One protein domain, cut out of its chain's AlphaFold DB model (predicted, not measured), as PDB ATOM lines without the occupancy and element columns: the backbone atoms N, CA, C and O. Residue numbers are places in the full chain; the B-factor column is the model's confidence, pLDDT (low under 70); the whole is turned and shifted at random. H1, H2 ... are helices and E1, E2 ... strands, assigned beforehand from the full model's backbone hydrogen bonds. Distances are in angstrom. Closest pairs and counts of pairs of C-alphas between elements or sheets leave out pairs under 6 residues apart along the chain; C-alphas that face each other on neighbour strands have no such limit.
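Overview. This is residues 333 to 447 of the 449 residues of an uncharacterized protein of Prevotella ruminicola (strain ATCC 19189 / JCM 8958 / 23) (UniProt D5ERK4). A long, twisted antiparallel sheet, ordered E1, E2, E3, makes one end of a rod; three helices gather toward the other, H2 starting over E1 and reaching past the sheet. The printed part has 115 residues, running E1, E2, H1, E3, H2, H3: mixed, loose, radius of gyration of the C-alphas 17.5 A, spans 61 by 28 by 20 A.

Along the chain. Find C-alpha 337 at (22.836, 35.121, 17.255), where E1, residues 337 to 343, begins. E2, 353 to 363, spans 32.4 A; E3, 393 to 405, 35.4 A. H1 is 372 to 382; H2, 417 to 435, spans 27.6 A; H3, 439 to 446, ends at (14.886, 18.084, 27.171).

Arrangement. Within hydrogen-bond range find N 339 and O 359, 2.9 A, in hairpin E1 and E2, and N 358 and O 398, 2.9 A, between E2 and E3. H2 is on one face, two layers, at a height of 10.3 A over the sheet; its closest C-alphas to E1 are Ser 417 and Thr 339, 5.1 A. H1 touches H2 residues 424 to 431 alone, closest C-alphas Leu 382 and Tyr 424, 6.3 A, and H3, closest Leu 374 and Leu 445, 5.2 A. H2 and H3 form a helical hairpin. Every O i to N i+4 pair is within range in H1 and H3, 13 of 15 in H2.

Size, cuts and confidence. C-alphas 349 and 439 are farthest apart, 61.6 A. The printed part has no cut; link E3 to H2 is long. Expect pLDDT under 70 at 341 to 358, 365 to 367 and 387 to 415.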
ATOM      1  N   ILE A 333      20.206  25.570  19.698       91.19
ATOM      2  CA  ILE A 333      21.583  26.020  19.981       91.19
ATOM      3  C   ILE A 333      22.264  26.632  18.746       91.19
ATOM      4  O   ILE A 333      22.896  27.682  18.851       91.19
ATOM      5  N   LEU A 334      22.108  26.025  17.567       89.12
ATOM      6  CA  LEU A 334      22.680  26.529  16.310       89.12
ATOM      7  C   LEU A 334      22.010  27.815  15.804       89.12
ATOM      8  O   LEU A 334      22.566  28.493  14.946       89.12
ATOM      9  N   SER A 335      20.832  28.163  16.323       85.12
ATOM     10  CA  SER A 335      20.148  29.418  16.001       85.12
ATOM     11  C   SER A 335      20.741  30.641  16.703       85.12
ATOM     12  O   SER A 335      20.282  31.753  16.429       85.12
ATOM     13  N   LEU A 336      21.723  30.438  17.594       87.00
ATOM     14  CA  LEU A 336      22.363  31.492  18.366       87.00
ATOM     15  C   LEU A 336      22.770  32.659  17.456       87.00
ATOM     16  O   LEU A 336      23.482  32.488  16.466       87.00
ATOM     17  N   LYS A 337      22.348  33.865  17.826       83.75
ATOM     18  CA  LYS A 337      22.836  35.121  17.255       83.75
ATOM     19  C   LYS A 337      23.362  35.987  18.379       83.75
ATOM     20  O   LYS A 337      22.737  36.089  19.430       83.75
ATOM     21  N   VAL A 338      24.496  36.628  18.139       80.44
ATOM     22  CA  VAL A 338      25.080  37.586  19.073       80.44
ATOM     23  C   VAL A 338      25.320  38.883  18.331       80.44
ATOM     24  O   VAL A 338      25.868  38.876  17.229       80.44
ATOM     25  N   THR A 339      24.918  39.991  18.937       76.06
ATOM     26  CA  THR A 339      25.296  41.325  18.483       76.06
ATOM     27  C   THR A 339      25.928  42.083  19.632       76.06
ATOM     28  O   THR A 339      25.360  42.136  20.719       76.06
ATOM     29  N   CYS A 340      27.089  42.673  19.385       72.19
ATOM     30  CA  CYS A 340      27.752  43.575  20.305       72.19
ATOM     31  C   CYS A 340      27.953  44.926  19.624       72.19
ATOM     32  O   CYS A 340      28.631  45.020  18.596       72.19
ATOM     33  N   PHE A 341      27.393  45.969  20.225       67.50
ATOM     34  CA  PHE A 341      27.567  47.343  19.782       67.50
ATOM     35  C   PHE A 341      28.172  48.182  20.892       67.50
ATOM     36  O   PHE A 341      27.756  48.085  22.039       67.50
ATOM     37  N   GLU A 342      29.116  49.038  20.532       65.38
ATOM     38  CA  GLU A 342      29.533  50.164  21.361       65.38
ATOM     39  C   GLU A 342      28.841  51.428  20.862       65.38
ATOM     40  O   GLU A 342      28.904  51.733  19.664       65.38
ATOM     41  N   ASP A 343      28.192  52.151  21.772       57.84
ATOM     42  CA  ASP A 343      27.583  53.447  21.490       57.84
ATOM     43  C   ASP A 343      27.769  54.415  22.674       57.84
ATOM     44  O   ASP A 343      27.996  54.010  23.817       57.84
ATOM     45  N   GLY A 344      27.735  55.716  22.391       55.97
ATOM     46  CA  GLY A 344      27.907  56.775  23.383       55.97
ATOM     47  C   GLY A 344      26.915  57.910  23.151       55.97
ATOM     48  O   GLY A 344      26.837  58.461  22.056       55.97
ATOM     49  N   ASN A 345      26.180  58.298  24.193       46.94
ATOM     50  CA  ASN A 345      25.347  59.500  24.203       46.94
ATOM     51  C   ASN A 345      26.259  60.649  24.604       46.94
ATOM     52  O   ASN A 345      26.940  60.550  25.616       46.94
ATOM     53  N   TYR A 346      26.238  61.736  23.841       55.62
ATOM     54  CA  TYR A 346      26.864  62.985  24.251       55.62
ATOM     55  C   TYR A 346      25.802  64.054  24.464       55.62
ATOM     56  O   TYR A 346      24.958  64.294  23.593       55.62
ATOM     57  N   ARG A 347      25.906  64.775  25.580       46.41
ATOM     58  CA  ARG A 347      25.475  66.174  25.658       46.41
ATOM     59  C   ARG A 347      26.692  67.044  25.933       46.41
ATOM     60  O   ARG A 347      27.513  66.724  26.786       46.41
ATOM     61  N   ALA A 348      26.796  68.170  25.230       39.81
ATOM     62  CA  ALA A 348      27.938  69.058  25.386       39.81
ATOM     63  C   ALA A 348      28.136  69.542  26.824       39.81
ATOM     64  O   ALA A 348      27.274  70.236  27.356       39.81
ATOM     65  N   GLY A 349      29.276  69.172  27.426       42.66
ATOM     66  CA  GLY A 349      29.697  69.624  28.756       42.66
ATOM     67  C   GLY A 349      29.575  68.623  29.917       42.66
ATOM     68  O   GLY A 349      29.586  69.075  31.060       42.66
ATOM     69  N   ARG A 350      29.463  67.302  29.684       45.72
ATOM     70  CA  ARG A 350      29.547  66.266  30.741       45.72
ATOM     71  C   ARG A 350      30.449  65.084  30.362       45.72
ATOM     72  O   ARG A 350      30.523  64.721  29.191       45.72
ATOM     73  N   ASP A 351      31.079  64.482  31.376       47.72
ATOM     74  CA  ASP A 351      31.736  63.169  31.305       47.72
ATOM     75  C   ASP A 351      30.662  62.074  31.164       47.72
ATOM     76  O   ASP A 351      30.203  61.503  32.155       47.72
ATOM     77  N   ASP A 352      30.188  61.821  29.943       53.75
ATOM     78  CA  ASP A 352      29.237  60.739  29.679       53.75
ATOM     79  C   ASP A 352      29.983  59.391  29.535       53.75
ATOM     80  O   ASP A 352      31.029  59.284  28.886       53.75
ATOM     81  N   TYR A 353      29.445  58.337  30.156       54.44
ATOM     82  CA  TYR A 353      29.977  56.973  30.060       54.44
ATOM     83  C   TYR A 353      29.489  56.305  28.767       54.44
ATOM     84  O   TYR A 353      28.291  56.304  28.478       54.44
ATOM     85  N   GLY A 354      30.396  55.691  28.001       57.75
ATOM     86  CA  GLY A 354      29.999  54.826  26.884       57.75
ATOM     87  C   GLY A 354      29.231  53.593  27.379       57.75
ATOM     88  O   GLY A 354      29.449  53.130  28.504       57.75
ATOM     89  N   TRP A 355      28.357  53.020  26.556       59.66
ATOM     90  CA  TRP A 355      27.746  51.721  26.845       59.66
ATOM     91  C   TRP A 355      28.017  50.718  25.734       59.66
ATOM     92  O   TRP A 355      28.201  51.051  24.565       59.66
ATOM     93  N   TYR A 356      28.020  49.457  26.139       62.81
ATOM     94  CA  TYR A 356      27.949  48.327  25.246       62.81
ATOM     95  C   TYR A 356      26.545  47.726  25.298       62.81
ATOM     96  O   TYR A 356      26.014  47.400  26.364       62.81
ATOM     97  N   GLU A 357      25.942  47.555  24.134       65.69
ATOM     98  CA  GLU A 357      24.741  46.749  23.963       65.69
ATOM     99  C   GLU A 357      25.159  45.353  23.500       65.69
ATOM    100  O   GLU A 357      25.710  45.193  22.409       65.69
ATOM    101  N   TYR A 358      24.910  44.347  24.341       68.75
ATOM    102  CA  TYR A 358      25.159  42.940  24.043       68.75
ATOM    103  C   TYR A 358      23.823  42.201  23.943       68.75
ATOM    104  O   TYR A 358      23.146  41.973  24.943       68.75
ATOM    105  N   THR A 359      23.437  41.760  22.753       73.69
ATOM    106  CA  THR A 359      22.214  40.969  22.558       73.69
ATOM    107  C   THR A 359      22.577  39.535  22.204       73.69
ATOM    108  O   THR A 359      23.435  39.304  21.353       73.69
ATOM    109  N   VAL A 360      21.918  38.569  22.847       76.00
ATOM    110  CA  VAL A 360      22.091  37.128  22.626       76.00
ATOM    111  C   VAL A 360      20.718  36.517  22.347       76.00
ATOM    112  O   VAL A 360      19.852  36.467  23.214       76.00
ATOM    113  N   LEU A 361      20.496  36.047  21.125       78.19
ATOM    114  CA  LEU A 361      19.195  35.566  20.660       78.19
ATOM    115  C   LEU A 361      19.253  34.077  20.334       78.19
ATOM    116  O   LEU A 361      20.191  33.636  19.674       78.19
ATOM    117  N   PHE A 362      18.208  33.343  20.708       79.62
ATOM    118  CA  PHE A 362      17.939  31.990  20.237       79.62
ATOM    119  C   PHE A 362      16.552  31.949  19.572       79.62
ATOM    120  O   PHE A 362      15.592  32.587  20.001       79.62
ATOM    121  N   SER A 363      16.425  31.209  18.481       75.31
ATOM    122  CA  SER A 363      15.155  30.943  17.804       75.31
ATOM    123  C   SER A 363      14.750  29.495  18.059       75.31
ATOM    124  O   SER A 363      15.549  28.581  17.849       75.31
ATOM    125  N   ALA A 364      13.518  29.288  18.519       70.62
ATOM    126  CA  ALA A 364      12.956  27.958  18.698       70.62
ATOM    127  C   ALA A 364      12.110  27.587  17.474       70.62
ATOM    128  O   ALA A 364      11.569  28.448  16.787       70.62
ATOM    129  N   GLU A 365      12.017  26.296  17.171       69.12
ATOM    130  CA  GLU A 365      11.001  25.808  16.233       69.12
ATOM    131  C   GLU A 365       9.637  25.774  16.942       69.12
ATOM    132  O   GLU A 365       9.599  25.655  18.167       69.12
ATOM    133  N   SER A 366       8.529  25.825  16.189       60.94
ATOM    134  CA  SER A 366       7.145  26.039  16.673       60.94
ATOM    135  C   SER A 366       6.609  25.024  17.703       60.94
ATOM    136  O   SER A 366       5.478  25.134  18.162       60.94
ATOM    137  N   GLU A 367       7.400  24.023  18.085       69.69
ATOM    138  CA  GLU A 367       7.048  22.982  19.060       69.69
ATOM    139  C   GLU A 367       8.152  22.724  20.099       69.69
ATOM    140  O   GLU A 367       7.988  21.881  20.980       69.69
ATOM    141  N   PHE A 368       9.287  23.423  20.020       78.56
ATOM    142  CA  PHE A 368      10.401  23.227  20.942       78.56
ATOM    143  C   PHE A 368      10.352  24.243  22.081       78.56
ATOM    144  O   PHE A 368      10.347  25.451  21.852       78.56
ATOM    145  N   ARG A 369      10.374  23.757  23.324       79.19
ATOM    146  CA  ARG A 369      10.499  24.598  24.518       79.19
ATOM    147  C   ARG A 369      11.767  24.214  25.276       79.19
ATOM    148  O   ARG A 369      11.889  23.050  25.659       79.19
ATOM    149  N   PRO A 370      12.715  25.143  25.493       81.62
ATOM    150  CA  PRO A 370      13.917  24.828  26.249       81.62
ATOM    151  C   PRO A 370      13.553  24.546  27.712       81.62
ATOM    152  O   PRO A 370      12.792  25.293  28.324       81.62
ATOM    153  N   SER A 371      14.108  23.473  28.278       86.50
ATOM    154  CA  SER A 371      13.929  23.152  29.697       86.50
ATOM    155  C   SER A 371      14.620  24.182  30.599       86.50
ATOM    156  O   SER A 371      15.604  24.812  30.200       86.50
ATOM    157  N   GLU A 372      14.168  24.312  31.850       86.06
ATOM    158  CA  GLU A 372      14.829  25.170  32.848       86.06
ATOM    159  C   GLU A 372      16.307  24.797  33.034       86.06
ATOM    160  O   GLU A 372      17.176  25.664  33.137       86.06
ATOM    161  N   SER A 373      16.607  23.498  33.000       90.31
ATOM    162  CA  SER A 373      17.966  22.966  33.066       90.31
ATOM    163  C   SER A 373      18.829  23.391  31.875       90.31
ATOM    164  O   SER A 373      19.978  23.796  32.069       90.31
ATOM    165  N   LEU A 374      18.291  23.353  30.650       89.62
ATOM    166  CA  LEU A 374      18.983  23.844  29.455       89.62
ATOM    167  C   LEU A 374      19.251  25.353  29.554       89.62
ATOM    168  O   LEU A 374      20.374  25.794  29.310       89.62
ATOM    169  N   VAL A 375      18.254  26.135  29.974       86.75
ATOM    170  CA  VAL A 375      18.389  27.586  30.186       86.75
ATOM    171  C   VAL A 375      19.450  27.892  31.248       86.75
ATOM    172  O   VAL A 375      20.296  28.762  31.046       86.75
ATOM    173  N   SER A 376      19.467  27.138  32.349       89.00
ATOM    174  CA  SER A 376      20.470  27.257  33.413       89.00
ATOM    175  C   SER A 376      21.891  26.985  32.906       89.00
ATOM    176  O   SER A 376      22.810  27.757  33.200       89.00
ATOM    177  N   ILE A 377      22.081  25.946  32.078       93.06
ATOM    178  CA  ILE A 377      23.375  25.680  31.429       93.06
ATOM    179  C   ILE A 377      23.793  26.864  30.560       93.06
ATOM    180  O   ILE A 377      24.949  27.286  30.645       93.06
ATOM    181  N   ILE A 378      22.889  27.408  29.741       89.81
ATOM    182  CA  ILE A 378      23.211  28.529  28.852       89.81
ATOM    183  C   ILE A 378      23.610  29.763  29.665       89.81
ATOM    184  O   ILE A 378      24.675  30.334  29.424       89.81
ATOM    185  N   ASN A 379      22.815  30.117  30.676       87.81
ATOM    186  CA  ASN A 379      23.078  31.248  31.564       87.81
ATOM    187  C   ASN A 379      24.441  31.137  32.240       87.81
ATOM    188  O   ASN A 379      25.232  32.079  32.213       87.81
ATOM    189  N   LYS A 380      24.751  29.960  32.789       91.44
ATOM    190  CA  LYS A 380      26.031  29.706  33.450       91.44
ATOM    191  C   LYS A 380      27.206  29.720  32.473       91.44
ATOM    192  O   LYS A 380      28.260  30.248  32.809       91.44
ATOM    193  N   THR A 381      27.044  29.126  31.291       92.19
ATOM    194  CA  THR A 381      28.134  28.968  30.312       92.19
ATOM    195  C   THR A 381      28.495  30.297  29.663       92.19
ATOM    196  O   THR A 381      29.674  30.602  29.527       92.19
ATOM    197  N   LEU A 382      27.495  31.102  29.304       87.56
ATOM    198  CA  LEU A 382      27.704  32.392  28.645       87.56
ATOM    199  C   LEU A 382      27.793  33.570  29.627       87.56
ATOM    200  O   LEU A 382      28.051  34.695  29.209       87.56
ATOM    201  N   ASN A 383      27.575  33.324  30.924       85.25
ATOM    202  CA  ASN A 383      27.462  34.350  31.963       85.25
ATOM    203  C   ASN A 383      26.431  35.438  31.599       85.25
ATOM    204  O   ASN A 383      26.703  36.643  31.630       85.25
ATOM    205  N   ILE A 384      25.242  34.967  31.222       79.31
ATOM    206  CA  ILE A 384      24.075  35.764  30.840       79.31
ATOM    207  C   ILE A 384      22.860  35.349  31.676       79.31
ATOM    208  O   ILE A 384      22.912  34.371  32.421       79.31
ATOM    209  N   LYS A 385      21.747  36.072  31.544       78.50
ATOM    210  CA  LYS A 385      20.494  35.749  32.233       78.50
ATOM    211  C   LYS A 385      19.320  35.712  31.256       78.50
ATOM    212  O   LYS A 385      18.503  36.613  31.286       78.50
ATOM    213  N   LEU A 386      19.228  34.684  30.417       70.44
ATOM    214  CA  LEU A 386      18.119  34.491  29.482       70.44
ATOM    215  C   LEU A 386      16.756  34.723  30.159       70.44
ATOM    216  O   LEU A 386      16.427  34.049  31.137       70.44
ATOM    217  N   GLU A 387      15.977  35.664  29.624       65.94
ATOM    218  CA  GLU A 387      14.594  35.939  30.023       65.94
ATOM    219  C   GLU A 387      13.690  35.427  28.898       65.94
ATOM    220  O   GLU A 387      13.926  35.718  27.731       65.94
ATOM    221  N   TYR A 388      12.707  34.587  29.219       55.62
ATOM    222  CA  TYR A 388      11.789  34.038  28.218       55.62
ATOM    223  C   TYR A 388      10.723  35.085  27.864       55.62
ATOM    224  O   TYR A 388      10.031  35.567  28.760       55.62
ATOM    225  N   LEU A 389      10.574  35.428  26.582       52.84
ATOM    226  CA  LEU A 389       9.548  36.345  26.067       52.84
ATOM    227  C   LEU A 389       8.791  35.669  24.912       52.84
ATOM    228  O   LEU A 389       9.371  34.898  24.160       52.84
ATOM    229  N   GLU A 390       7.479  35.901  24.857       47.00
ATOM    230  CA  GLU A 390       6.460  35.099  24.159       47.00
ATOM    231  C   GLU A 390       6.646  34.886  22.641       47.00
ATOM    232  O   GLU A 390       7.271  35.681  21.943       47.00
ATOM    233  N   SER A 391       5.949  33.854  22.131       47.81
ATOM    234  CA  SER A 391       5.733  33.484  20.717       47.81
ATOM    235  C   SER A 391       6.992  33.062  19.949       47.81
ATOM    236  O   SER A 391       7.728  33.890  19.430       47.81
ATOM    237  N   ASP A 392       7.230  31.747  19.878       48.00
ATOM    238  CA  ASP A 392       8.176  31.037  18.992       48.00
ATOM    239  C   ASP A 392       9.666  31.474  18.996       48.00
ATOM    240  O   ASP A 392      10.502  30.872  18.322       48.00
ATOM    241  N   PHE A 393      10.057  32.454  19.815       44.50
ATOM    242  CA  PHE A 393      11.429  32.952  19.949       44.50
ATOM    243  C   PHE A 393      11.864  32.989  21.420       44.50
ATOM    244  O   PHE A 393      11.084  33.327  22.298       44.50
ATOM    245  N   CYS A 394      13.124  32.654  21.716       48.59
ATOM    246  CA  CYS A 394      13.715  32.837  23.049       48.59
ATOM    247  C   CYS A 394      14.844  33.863  22.941       48.59
ATOM    248  O   CYS A 394      15.969  33.523  22.574       48.59
ATOM    249  N   TYR A 395      14.574  35.130  23.234       51.22
ATOM    250  CA  TYR A 395      15.576  36.186  23.107       51.22
ATOM    251  C   TYR A 395      16.037  36.734  24.453       51.22
ATOM    252  O   TYR A 395      15.252  36.863  25.381       51.22
ATOM    253  N   TYR A 396      17.307  37.124  24.541       52.75
ATOM    254  CA  TYR A 396      17.855  37.836  25.688       52.75
ATOM    255  C   TYR A 396      18.674  39.048  25.247       52.75
ATOM    256  O   TYR A 396      19.508  38.970  24.346       52.75
ATOM    257  N   CYS A 397      18.463  40.184  25.904       49.16
ATOM    258  CA  CYS A 397      19.253  41.390  25.689       49.16
ATOM    259  C   CYS A 397      19.927  41.796  27.003       49.16
ATOM    260  O   CYS A 397      19.258  41.924  28.026       49.16
ATOM    261  N   GLN A 398      21.246  41.996  26.984       49.84
ATOM    262  CA  GLN A 398      22.013  42.534  28.104       49.84
ATOM    263  C   GLN A 398      22.629  43.886  27.728       49.84
ATOM    264  O   GLN A 398      23.540  43.980  26.909       49.84
ATOM    265  N   TYR A 399      22.204  44.944  28.409       45.69
ATOM    266  CA  TYR A 399      22.873  46.243  28.357       45.69
ATOM    267  C   TYR A 399      23.997  46.276  29.406       45.69
ATOM    268  O   TYR A 399      23.749  45.996  30.580       45.69
ATOM    269  N   ARG A 400      25.238  46.596  29.014       46.06
ATOM    270  CA  ARG A 400      26.359  46.820  29.948       46.06
ATOM    271  C   ARG A 400      26.955  48.210  29.729       46.06
ATOM    272  O   ARG A 400      27.575  48.475  28.709       46.06
ATOM    273  N   THR A 401      26.817  49.100  30.702       44.16
ATOM    274  CA  THR A 401      27.507  50.402  30.722       44.16
ATOM    275  C   THR A 401      28.991  50.229  31.060       44.16
ATOM    276  O   THR A 401      29.330  49.390  31.897       44.16
ATOM    277  N   LYS A 402      29.893  51.007  30.440       49.56
ATOM    278  CA  LYS A 402      31.314  51.025  30.832       49.56
ATOM    279  C   LYS A 402      31.502  51.669  32.206       49.56
ATOM    280  O   LYS A 402      30.737  52.545  32.598       49.56
ATOM    281  N   SER A 403      32.566  51.264  32.897       45.94
ATOM    282  CA  SER A 403      33.032  51.881  34.145       45.94
ATOM    283  C   SER A 403      33.843  53.164  33.936       45.94
ATOM    284  O   SER A 403      34.007  53.923  34.885       45.94
ATOM    285  N   GLU A 404      34.356  53.414  32.727       43.53
ATOM    286  CA  GLU A 404      35.256  54.535  32.425       43.53
ATOM    287  C   GLU A 404      34.714  55.419  31.283       43.53
ATOM    288  O   GLU A 404      34.141  54.889  30.321       43.53
ATOM    289  N   PRO A 405      34.875  56.755  31.374       49.31
ATOM    290  CA  PRO A 405      34.454  57.694  30.336       49.31
ATOM    291  C   PRO A 405      35.349  57.592  29.089       49.31
ATOM    292  O   PRO A 405      36.534  57.274  29.180       49.31
ATOM    293  N   ILE A 406      34.795  57.879  27.907       50.94
ATOM    294  CA  ILE A 406      35.529  57.843  26.628       50.94
ATOM    295  C   ILE A 406      35.501  59.230  25.982       50.94
ATOM    296  O   ILE A 406      34.439  59.833  25.862       50.94
ATOM    297  N   ALA A 407      36.644  59.708  25.478       40.66
ATOM    298  CA  ALA A 407      36.723  60.911  24.645       40.66
ATOM    299  C   ALA A 407      36.719  60.562  23.138       40.66
ATOM    300  O   ALA A 407      37.547  59.772  22.682       40.66
ATOM    301  N   GLY A 408      35.820  61.162  22.342       46.84
ATOM    302  CA  GLY A 408      35.802  61.041  20.871       46.84
ATOM    303  C   GLY A 408      34.404  61.118  20.231       46.84
ATOM    304  O   GLY A 408      33.394  61.046  20.920       46.84
ATOM    305  N   MET A 409      34.330  61.274  18.899       44.12
ATOM    306  CA  MET A 409      33.060  61.339  18.146       44.12
ATOM    307  C   MET A 409      32.267  60.017  18.204       44.12
ATOM    308  O   MET A 409      32.815  58.946  17.923       44.12
ATOM    309  N   ALA A 410      30.964  60.121  18.496       51.12
ATOM    310  CA  ALA A 410      30.016  59.008  18.547       51.12
ATOM    311  C   ALA A 410      29.853  58.329  17.175       51.12
ATOM    312  O   ALA A 410      29.511  58.968  16.177       51.12
ATOM    313  N   LYS A 411      30.096  57.017  17.133       54.59
ATOM    314  CA  LYS A 411      29.737  56.121  16.029       54.59
ATOM    315  C   LYS A 411      29.414  54.761  16.627       54.59
ATOM    316  O   LYS A 411      30.257  54.230  17.346       54.59
ATOM    317  N   ARG A 412      28.266  54.185  16.259       58.00
ATOM    318  CA  ARG A 412      27.959  52.773  16.516       58.00
ATOM    319  C   ARG A 412      29.058  51.918  15.888       58.00
ATOM    320  O   ARG A 412      29.252  51.969  14.671       58.00
ATOM    321  N   ARG A 413      29.788  51.161  16.706       62.81
ATOM    322  CA  ARG A 413      30.825  50.225  16.241       62.81
ATOM    323  C   ARG A 413      30.406  48.807  16.597       62.81
ATOM    324  O   ARG A 413      30.028  48.550  17.734       62.81
ATOM    325  N   GLU A 414      30.442  47.907  15.619       65.19
ATOM    326  CA  GLU A 414      30.331  46.472  15.881       65.19
ATOM    327  C   GLU A 414      31.613  46.018  16.591       65.19
ATOM    328  O   GLU A 414      32.708  46.274  16.088       65.19
ATOM    329  N   CYS A 415      31.489  45.374  17.752       65.75
ATOM    330  CA  CYS A 415      32.641  44.887  18.517       65.75
ATOM    331  C   CYS A 415      32.707  43.363  18.430       65.75
ATOM    332  O   CYS A 415      32.131  42.663  19.260       65.75
ATOM    333  N   ASP A 416      33.373  42.859  17.391       72.94
ATOM    334  CA  ASP A 416      33.730  41.443  17.228       72.94
ATOM    335  C   ASP A 416      32.569  40.447  17.426       72.94
ATOM    336  O   ASP A 416      32.770  39.301  17.836       72.94
ATOM    337  N   SER A 417      31.336  40.850  17.085       78.44
ATOM    338  CA  SER A 417      30.118  40.044  17.289       78.44
ATOM    339  C   SER A 417      30.239  38.637  16.703       78.44
ATOM    340  O   SER A 417      29.745  37.674  17.285       78.44
ATOM    341  N   LYS A 418      30.933  38.497  15.564       82.88
ATOM    342  CA  LYS A 418      31.170  37.206  14.902       82.88
ATOM    343  C   LYS A 418      32.087  36.277  15.693       82.88
ATOM    344  O   LYS A 418      31.845  35.072  15.698       82.88
ATOM    345  N   ASP A 419      33.128  36.801  16.328       84.50
ATOM    346  CA  ASP A 419      34.058  35.979  17.103       84.50
ATOM    347  C   ASP A 419      33.473  35.642  18.475       84.50
ATOM    348  O   ASP A 419      33.590  34.500  18.926       84.50
ATOM    349  N   LEU A 420      32.716  36.573  19.066       83.62
ATOM    350  CA  LEU A 420      31.921  36.318  20.265       83.62
ATOM    351  C   LEU A 420      30.856  35.235  20.022       83.62
ATOM    352  O   LEU A 420      30.760  34.284  20.795       83.62
ATOM    353  N   LEU A 421      30.119  35.326  18.908       88.06
ATOM    354  CA  LEU A 421      29.146  34.318  18.477       88.06
ATOM    355  C   LEU A 421      29.781  32.927  18.359       88.06
ATOM    356  O   LEU A 421      29.244  31.958  18.898       88.06
ATOM    357  N   LYS A 422      30.931  32.820  17.681       90.94
ATOM    358  CA  LYS A 422      31.655  31.549  17.541       90.94
ATOM    359  C   LYS A 422      32.083  30.992  18.894       90.94
ATOM    360  O   LYS A 422      31.878  29.806  19.135       90.94
ATOM    361  N   SER A 423      32.665  31.824  19.765       90.00
ATOM    362  CA  SER A 423      33.093  31.375  21.096       90.00
ATOM    363  C   SER A 423      31.911  30.831  21.886       90.00
ATOM    364  O   SER A 423      31.955  29.686  22.323       90.00
ATOM    365  N   TYR A 424      30.827  31.605  21.980       91.50
ATOM    366  CA  TYR A 424      29.626  31.217  22.719       91.50
ATOM    367  C   TYR A 424      29.018  29.928  22.180       91.50
ATOM    368  O   TYR A 424      28.674  29.036  22.955       91.50
ATOM    369  N   LEU A 425      28.928  29.794  20.855       94.12
ATOM    370  CA  LEU A 425      28.451  28.564  20.241       94.12
ATOM    371  C   LEU A 425      29.330  27.371  20.644       94.12
ATOM    372  O   LEU A 425      28.803  26.339  21.052       94.12
ATOM    373  N   PHE A 426      30.656  27.488  20.551       94.31
ATOM    374  CA  PHE A 426      31.558  26.375  20.862       94.31
ATOM    375  C   PHE A 426      31.531  26.006  22.343       94.31
ATOM    376  O   PHE A 426      31.474  24.817  22.655       94.31
ATOM    377  N   ASP A 427      31.492  26.999  23.231       94.06
ATOM    378  CA  ASP A 427      31.388  26.796  24.676       94.06
ATOM    379  C   ASP A 427      30.082  26.063  25.033       94.06
ATOM    380  O   ASP A 427      30.091  25.115  25.822       94.06
ATOM    381  N   LEU A 428      28.960  26.428  24.400       94.38
ATOM    382  CA  LEU A 428      27.682  25.732  24.578       94.38
ATOM    383  C   LEU A 428      27.717  24.297  24.055       94.38
ATOM    384  O   LEU A 428      27.306  23.380  24.766       94.38
ATOM    385  N   LEU A 429      28.207  24.080  22.831       94.12
ATOM    386  CA  LEU A 429      28.289  22.745  22.231       94.12
ATOM    387  C   LEU A 429      29.160  21.802  23.077       94.12
ATOM    388  O   LEU A 429      28.789  20.644  23.275       94.12
ATOM    389  N   GLU A 430      30.265  22.312  23.630       92.44
ATOM    390  CA  GLU A 430      31.173  21.578  24.516       92.44
ATOM    391  C   GLU A 430      30.503  21.143  25.829       92.44
ATOM    392  O   GLU A 430      30.833  20.085  26.364       92.44
ATOM    393  N   LYS A 431      29.527  21.906  26.342       93.12
ATOM    394  CA  LYS A 431      28.754  21.527  27.538       93.12
ATOM    395  C   LYS A 431      27.561  20.631  27.229       93.12
ATOM    396  O   LYS A 431      27.283  19.708  27.990       93.12
ATOM    397  N   ILE A 432      26.858  20.894  26.132       92.69
ATOM    398  CA  ILE A 432      25.565  20.272  25.829       92.69
ATOM    399  C   ILE A 432      25.740  18.903  25.174       92.69
ATOM    400  O   ILE A 432      25.123  17.933  25.613       92.69
ATOM    401  N   ILE A 433      26.590  18.780  24.148       90.38
ATOM    402  CA  ILE A 433      26.677  17.531  23.379       90.38
ATOM    403  C   ILE A 433      27.121  16.330  24.236       90.38
ATOM    404  O   ILE A 433      26.541  15.255  24.071       90.38
ATOM    405  N   PRO A 434      28.083  16.443  25.176       88.81
ATOM    406  CA  PRO A 434      28.447  15.311  26.027       88.81
ATOM    407  C   PRO A 434      27.282  14.737  26.841       88.81
ATOM    408  O   PRO A 434      27.243  13.525  27.048       88.81
ATOM    409  N   LEU A 435      26.314  15.564  27.253       90.06
ATOM    410  CA  LEU A 435      25.137  15.121  28.009       90.06
ATOM    411  C   LEU A 435      24.184  14.273  27.150       90.06
ATOM    412  O   LEU A 435      23.552  13.352  27.663       90.06
ATOM    413  N   LEU A 436      24.159  14.488  25.830       87.50
ATOM    414  CA  LEU A 436      23.353  13.699  24.886       87.50
ATOM    415  C   LEU A 436      23.799  12.224  24.781       87.50
ATOM    416  O   LEU A 436      23.079  11.408  24.197       87.50
ATOM    417  N   LYS A 437      24.966  11.861  25.346       82.75
ATOM    418  CA  LYS A 437      25.487  10.479  25.375       82.75
ATOM    419  C   LYS A 437      24.656   9.532  26.241       82.75
ATOM    420  O   LYS A 437      24.740   8.324  26.036       82.75
ATOM    421  N   THR A 438      23.902  10.058  27.203       85.00
ATOM    422  CA  THR A 438      23.205   9.270  28.232       85.00
ATOM    423  C   THR A 438      21.718   9.599  28.254       85.00
ATOM    424  O   THR A 438      21.337  10.724  27.938       85.00
ATOM    425  N   ASP A 439      20.880   8.640  28.651       84.50
ATOM    426  CA  ASP A 439      19.440   8.877  28.816       84.50
ATOM    427  C   ASP A 439      19.151   9.942  29.876       84.50
ATOM    428  O   ASP A 439      18.339  10.832  29.645       84.50
ATOM    429  N   GLU A 440      19.861   9.908  31.005       89.12
ATOM    430  CA  GLU A 440      19.724  10.906  32.072       89.12
ATOM    431  C   GLU A 440      20.080  12.313  31.587       89.12
ATOM    432  O   GLU A 440      19.326  13.256  31.814       89.12
ATOM    433  N   GLY A 441      21.192  12.460  30.860       89.88
ATOM    434  CA  GLY A 441      21.590  13.745  30.293       89.88
ATOM    435  C   GLY A 441      20.611  14.251  29.231       89.88
ATOM    436  O   GLY A 441      20.323  15.446  29.197       89.88
ATOM    437  N   ARG A 442      20.030  13.359  28.414       89.12
ATOM    438  CA  ARG A 442      18.945  13.713  27.484       89.12
ATOM    439  C   ARG A 442      17.706  14.213  28.228       89.12
ATOM    440  O   ARG A 442      17.228  15.297  27.908       89.12
ATOM    441  N   LYS A 443      17.236  13.486  29.248       89.50
ATOM    442  CA  LYS A 443      16.095  13.902  30.086       89.50
ATOM    443  C   LYS A 443      16.341  15.250  30.757       89.50
ATOM    444  O   LYS A 443      15.482  16.126  30.709       89.50
ATOM    445  N   TYR A 444      17.538  15.437  31.313       91.44
ATOM    446  CA  TYR A 444      17.952  16.686  31.945       91.44
ATOM    447  C   TYR A 444      17.914  17.871  30.973       91.44
ATOM    448  O   TYR A 444      17.472  18.952  31.344       91.44
ATOM    449  N   LEU A 445      18.350  17.682  29.724       89.94
ATOM    450  CA  LEU A 445      18.352  18.741  28.714       89.94
ATOM    451  C   LEU A 445      16.969  19.020  28.114       89.94
ATOM    452  O   LEU A 445      16.637  20.180  27.865       89.94
ATOM    453  N   LEU A 446      16.170  17.984  27.872       86.88
ATOM    454  CA  LEU A 446      14.886  18.084  27.171       86.88
ATOM    455  C   LEU A 446      13.702  18.368  28.107       86.88
ATOM    456  O   LEU A 446      12.632  18.732  27.634       86.88
ATOM    457  N   GLY A 447      13.892  18.271  29.425       75.06
ATOM    458  CA  GLY A 447      12.858  18.620  30.401       75.06
ATOM    459  C   GLY A 447      11.693  17.634  30.429       75.06
ATOM    460  O   GLY A 447      10.544  18.043  30.575       75.06
TER     461      GLY A 447